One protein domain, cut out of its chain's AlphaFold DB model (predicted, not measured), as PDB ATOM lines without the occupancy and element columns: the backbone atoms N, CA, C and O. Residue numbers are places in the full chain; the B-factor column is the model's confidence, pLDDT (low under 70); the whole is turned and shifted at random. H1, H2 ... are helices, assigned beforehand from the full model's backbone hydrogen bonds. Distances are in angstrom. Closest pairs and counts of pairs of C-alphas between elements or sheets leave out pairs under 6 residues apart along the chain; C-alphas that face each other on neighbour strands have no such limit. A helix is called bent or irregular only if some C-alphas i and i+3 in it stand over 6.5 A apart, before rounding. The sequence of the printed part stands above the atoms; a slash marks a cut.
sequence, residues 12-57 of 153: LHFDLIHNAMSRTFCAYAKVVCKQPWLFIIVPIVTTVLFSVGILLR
ATOM      1  N   LEU A  12     131.943 222.075 205.550       62.00
ATOM      2  CA  LEU A  12     131.183 223.254 205.999       62.00
ATOM      3  C   LEU A  12     129.821 223.385 205.307       62.00
ATOM      4  O   LEU A  12     128.836 223.760 205.938       62.00
ATOM      5  N   HIS A  13     129.746 223.082 204.009       70.31
ATOM      6  CA  HIS A  13     128.487 223.119 203.270       70.31
ATOM      7  C   HIS A  13     127.498 222.052 203.761       70.31
ATOM      8  O   HIS A  13     126.320 222.357 203.957       70.31
ATOM      9  N   PHE A  14     127.970 220.826 204.019       75.62
ATOM     10  CA  PHE A  14     127.151 219.777 204.630       75.62
ATOM     11  C   PHE A  14     126.710 220.147 206.046       75.62
ATOM     12  O   PHE A  14     125.543 219.944 206.372       75.62
ATOM     13  N   ASP A  15     127.582 220.759 206.845       81.19
ATOM     14  CA  ASP A  15     127.244 221.211 208.196       81.19
ATOM     15  C   ASP A  15     126.182 222.316 208.173       81.19
ATOM     16  O   ASP A  15     125.232 222.282 208.955       81.19
ATOM     17  N   LEU A  16     126.274 223.270 207.242       77.75
ATOM     18  CA  LEU A  16     125.275 224.328 207.072       77.75
ATOM     19  C   LEU A  16     123.916 223.769 206.632       77.75
ATOM     20  O   LEU A  16     122.891 224.158 207.192       77.75
ATOM     21  N   ILE A  17     123.899 222.835 205.673       86.88
ATOM     22  CA  ILE A  17     122.670 222.157 205.233       86.88
ATOM     23  C   ILE A  17     122.077 221.334 206.376       86.88
ATOM     24  O   ILE A  17     120.874 221.406 206.626       86.88
ATOM     25  N   HIS A  18     122.908 220.585 207.096       87.00
ATOM     26  CA  HIS A  18     122.482 219.776 208.229       87.00
ATOM     27  C   HIS A  18     121.861 220.646 209.323       87.00
ATOM     28  O   HIS A  18     120.792 220.330 209.837       87.00
ATOM     29  N   ASN A  19     122.481 221.786 209.630       84.50
ATOM     30  CA  ASN A  19     121.986 222.709 210.644       84.50
ATOM     31  C   ASN A  19     120.717 223.455 210.185       84.50
ATOM     32  O   ASN A  19     119.844 223.774 210.992       84.50
ATOM     33  N   ALA A  20     120.573 223.713 208.882       86.94
ATOM     34  CA  ALA A  20     119.342 224.255 208.313       86.94
ATOM     35  C   ALA A  20     118.191 223.238 208.394       86.94
ATOM     36  O   ALA A  20     117.106 223.582 208.863       86.94
ATOM     37  N   MET A  21     118.434 221.979 208.012       87.19
ATOM     38  CA  MET A  21     117.441 220.906 208.106       87.19
ATOM     39  C   MET A  21     117.081 220.577 209.557       87.19
ATOM     40  O   MET A  21     115.908 220.414 209.882       87.19
ATOM     41  N   SER A  22     118.052 220.524 210.469       90.44
ATOM     42  CA  SER A  22     117.775 220.248 211.881       90.44
ATOM     43  C   SER A  22     116.886 221.331 212.498       90.44
ATOM     44  O   SER A  22     115.964 221.022 213.256       90.44
ATOM     45  N   ARG A  23     117.085 222.601 212.116       90.06
ATOM     46  CA  ARG A  23     116.229 223.717 212.536       90.06
ATOM     47  C   ARG A  23     114.812 223.602 211.987       90.06
ATOM     48  O   ARG A  23     113.873 223.818 212.755       90.06
ATOM     49  N   THR A  24     114.630 223.246 210.714       90.19
ATOM     50  CA  THR A  24     113.285 223.072 210.136       90.19
ATOM     51  C   THR A  24     112.562 221.881 210.752       90.19
ATOM     52  O   THR A  24     111.402 222.018 211.137       90.19
ATOM     53  N   PHE A  25     113.247 220.752 210.961       93.06
ATOM     54  CA  PHE A  25     112.681 219.597 211.657       93.06
ATOM     55  C   PHE A  25     112.351 219.901 213.117       93.06
ATOM     56  O   PHE A  25     111.302 219.486 213.597       93.06
ATOM     57  N   CYS A  26     113.183 220.670 213.824       91.38
ATOM     58  CA  CYS A  26     112.901 221.078 215.200       91.38
ATOM     59  C   CYS A  26     111.688 222.019 215.274       91.38
ATOM     60  O   CYS A  26     110.829 221.860 216.142       91.38
ATOM     61  N   ALA A  27     111.584 222.982 214.353       90.81
ATOM     62  CA  ALA A  27     110.426 223.869 214.261       90.81
ATOM     63  C   ALA A  27     109.143 223.085 213.949       90.81
ATOM     64  O   ALA A  27     108.128 223.271 214.617       90.81
ATOM     65  N   TYR A  28     109.216 222.152 213.002       90.44
ATOM     66  CA  TYR A  28     108.122 221.257 212.652       90.44
ATOM     67  C   TYR A  28     107.709 220.353 213.823       90.44
ATOM     68  O   TYR A  28     106.536 220.317 214.186       90.44
ATOM     69  N   ALA A  29     108.664 219.705 214.493       89.25
ATOM     70  CA  ALA A  29     108.404 218.861 215.656       89.25
ATOM     71  C   ALA A  29     107.748 219.648 216.802       89.25
ATOM     72  O   ALA A  29     106.822 219.150 217.434       89.25
ATOM     73  N   LYS A  30     108.146 220.909 217.034       91.31
ATOM     74  CA  LYS A  30     107.478 221.785 218.013       91.31
ATOM     75  C   LYS A  30     106.010 222.041 217.663       91.31
ATOM     76  O   LYS A  30     105.190 222.117 218.573       91.31
ATOM     77  N   VAL A  31     105.673 222.181 216.380       89.50
ATOM     78  CA  VAL A  31     104.280 222.338 215.926       89.50
ATOM     79  C   VAL A  31     103.499 221.037 216.126       89.50
ATOM     80  O   VAL A  31     102.403 221.070 216.680       89.50
ATOM     81  N   VAL A  32     104.087 219.891 215.770       91.75
ATOM     82  CA  VAL A  32     103.466 218.566 215.939       91.75
ATOM     83  C   VAL A  32     103.205 218.254 217.416       91.75
ATOM     84  O   VAL A  32     102.097 217.859 217.773       91.75
ATOM     85  N   CYS A  33     104.179 218.497 218.297       88.81
ATOM     86  CA  CYS A  33     104.032 218.246 219.734       88.81
ATOM     87  C   CYS A  33     102.987 219.153 220.402       88.81
ATOM     88  O   CYS A  33     102.389 218.748 221.395       88.81
ATOM     89  N   LYS A  34     102.744 220.366 219.879       92.50
ATOM     90  CA  LYS A  34     101.697 221.263 220.399       92.50
ATOM     91  C   LYS A  34     100.285 220.772 220.082       92.50
ATOM     92  O   LYS A  34      99.376 221.033 220.864       92.50
ATOM     93  N   GLN A  35     100.089 220.084 218.958       89.38
ATOM     94  CA  GLN A  35      98.772 219.605 218.537       89.38
ATOM     95  C   GLN A  35      98.860 218.217 217.874       89.38
ATOM     96  O   GLN A  35      98.675 218.091 216.660       89.38
ATOM     97  N   PRO A  36      99.098 217.149 218.662       88.06
ATOM     98  CA  PRO A  36      99.330 215.803 218.129       88.06
ATOM     99  C   PRO A  36      98.096 215.217 217.425       88.06
ATOM    100  O   PRO A  36      98.222 214.506 216.432       88.06
ATOM    101  N   TRP A  37      96.891 215.559 217.891       90.19
ATOM    102  CA  TRP A  37      95.632 215.031 217.351       90.19
ATOM    103  C   TRP A  37      95.367 215.440 215.900       90.19
ATOM    104  O   TRP A  37      94.930 214.612 215.103       90.19
ATOM    105  N   LEU A  38      95.676 216.686 215.527       90.88
ATOM    106  CA  LEU A  38      95.511 217.154 214.147       90.88
ATOM    107  C   LEU A  38      96.406 216.348 213.196       90.88
ATOM    108  O   LEU A  38      95.982 215.967 212.108       90.88
ATOM    109  N   PHE A  39      97.621 216.031 213.646       91.00
ATOM    110  CA  PHE A  39      98.600 215.297 212.857       91.00
ATOM    111  C   PHE A  39      98.245 213.812 212.668       91.00
ATOM    112  O   PHE A  39      98.706 213.195 211.715       91.00
ATOM    113  N   ILE A  40      97.395 213.247 213.532       92.19
ATOM    114  CA  ILE A  40      96.865 211.881 213.391       92.19
ATOM    115  C   ILE A  40      95.603 211.874 212.519       92.19
ATOM    116  O   ILE A  40      95.463 211.034 211.634       92.19
ATOM    117  N   ILE A  41      94.689 212.823 212.730       95.56
ATOM    118  CA  ILE A  41      93.391 212.847 212.040       95.56
ATOM    119  C   ILE A  41      93.550 213.209 210.560       95.56
ATOM    120  O   ILE A  41      92.943 212.568 209.708       95.56
ATOM    121  N   VAL A  42      94.377 214.207 210.233       95.38
ATOM    122  CA  VAL A  42      94.573 214.670 208.850       95.38
ATOM    123  C   VAL A  42      94.995 213.543 207.895       95.38
ATOM    124  O   VAL A  42      94.311 213.369 206.888       95.38
ATOM    125  N   PRO A  43      96.052 212.747 208.162       95.00
ATOM    126  CA  PRO A  43      96.430 211.656 207.265       95.00
ATOM    127  C   PRO A  43      95.374 210.547 207.195       95.00
ATOM    128  O   PRO A  43      95.180 209.961 206.134       95.00
ATOM    129  N   ILE A  44      94.647 210.262 208.280       96.25
ATOM    130  CA  ILE A  44      93.551 209.279 208.252       96.25
ATOM    131  C   ILE A  44      92.419 209.759 207.334       96.25
ATOM    132  O   ILE A  44      91.942 209.015 206.484       96.25
ATOM    133  N   VAL A  45      92.012 211.022 207.444       96.69
ATOM    134  CA  VAL A  45      90.942 211.571 206.601       96.69
ATOM    135  C   VAL A  45      91.371 211.629 205.132       96.69
ATOM    136  O   VAL A  45      90.591 211.254 204.259       96.69
ATOM    137  N   THR A  46      92.608 212.041 204.834       96.00
ATOM    138  CA  THR A  46      93.090 212.109 203.443       96.00
ATOM    139  C   THR A  46      93.270 210.728 202.821       96.00
ATOM    140  O   THR A  46      92.928 210.543 201.655       96.00
ATOM    141  N   THR A  47      93.745 209.738 203.583       95.88
ATOM    142  CA  THR A  47      93.851 208.349 203.102       95.88
ATOM    143  C   THR A  47      92.487 207.745 202.798       95.88
ATOM    144  O   THR A  47      92.324 207.150 201.733       95.88
ATOM    145  N   VAL A  48      91.487 207.949 203.663       95.69
ATOM    146  CA  VAL A  48      90.111 207.499 203.402       95.69
ATOM    147  C   VAL A  48      89.538 208.197 202.168       95.69
ATOM    148  O   VAL A  48      89.004 207.530 201.285       95.69
ATOM    149  N   LEU A  49      89.712 209.518 202.055       95.69
ATOM    150  CA  LEU A  49      89.231 210.293 200.910       95.69
ATOM    151  C   LEU A  49      89.840 209.801 199.586       95.69
ATOM    152  O   LEU A  49      89.120 209.620 198.606       95.69
ATOM    153  N   PHE A  50      91.149 209.540 199.552       95.12
ATOM    154  CA  PHE A  50      91.807 209.015 198.355       95.12
ATOM    155  C   PHE A  50      91.493 207.540 198.084       95.12
ATOM    156  O   PHE A  50      91.457 207.139 196.921       95.12
ATOM    157  N   SER A  51      91.204 206.744 199.116       95.56
ATOM    158  CA  SER A  51      90.798 205.345 198.960       95.56
ATOM    159  C   SER A  51      89.501 205.207 198.154       95.56
ATOM    160  O   SER A  51      89.409 204.328 197.297       95.56
ATOM    161  N   VAL A  52      88.544 206.131 198.325       94.56
ATOM    162  CA  VAL A  52      87.289 206.154 197.545       94.56
ATOM    163  C   VAL A  52      87.554 206.192 196.034       94.56
ATOM    164  O   VAL A  52      86.834 205.558 195.267       94.56
ATOM    165  N   GLY A  53      88.627 206.852 195.587       92.12
ATOM    166  CA  GLY A  53      88.990 206.924 194.168       92.12
ATOM    167  C   GLY A  53      89.301 205.568 193.524       92.12
ATOM    168  O   GLY A  53      89.138 205.414 192.315       92.12
ATOM    169  N   ILE A  54      89.701 204.564 194.311       91.69
ATOM    170  CA  ILE A  54      89.959 203.206 193.811       91.69
ATOM    171  C   ILE A  54      88.649 202.524 193.402       91.69
ATOM    172  O   ILE A  54      88.628 201.806 192.405       91.69
ATOM    173  N   LEU A  55      87.548 202.793 194.109       89.44
ATOM    174  CA  LEU A  55      86.239 202.208 193.807       89.44
ATOM    175  C   LEU A  55      85.654 202.727 192.486       89.44
ATOM    176  O   LEU A  55      84.896 202.020 191.832       89.44
ATOM    177  N   LEU A  56      86.026 203.941 192.070       88.38
ATOM    178  CA  LEU A  56      85.584 204.537 190.804       88.38
ATOM    179  C   LEU A  56      86.417 204.070 189.595       88.38
ATOM    180  O   LEU A  56      86.182 204.520 188.471       88.38
ATOM    181  N   ARG A  57      87.412 203.196 189.794       86.19
ATOM    182  CA  ARG A  57      88.274 202.726 188.710       86.19
ATOM    183  C   ARG A  57      87.595 201.608 187.919       86.19
ATOM    184  O   ARG A  57      87.414 200.500 188.411       86.19
TER     185      ARG A  57
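What this domain is: This is residues 12 to 57 of the 153 residues of an uncharacterized protein of Trichinella nativa (UniProt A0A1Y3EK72). Two long helices, H1 and then H2, meet near their ends at one corner and make an open V, nearly a right-angled L, with both arms standing out from it. The printed part has 46 residues with two named helices and no named strand, and its class is all helix. It is extended, with a radius of gyration of the C-alphas of 17.0 A, and flat, spanning 51 by 27 by 6 A.

How they stand to each other: H1, residues 12 to 34, and H2, residues 36 to 55, are close but not clearly touching. Their closest C-alphas, those of Val 32 and Phe 39, are 6.6 A apart. Their lines are about perpendicular, at 88 degrees. In H1 every O i to N i+4 pair is within hydrogen-bond range; in H2, 11 of 16 are.

Where its parts are: H1 measures 32.9 A from C-alpha 12 at (131.183, 223.254, 205.999) to C-alpha 34 at (101.697, 221.263, 220.399). H2 measures 30.8 A and ends at C-alpha 55, (86.239, 202.208, 193.807). H2 is neither bent nor irregular, but only just: C-alphas 40 and 43 are 6.1 A apart.

The domain as a whole: The two C-alphas farthest apart, those of Leu 12 and Leu 56, are 51.6 A apart. The printed part has no cut, and the link from H1 to H2 is tight. Residue 12 alone has a pLDDT under 70.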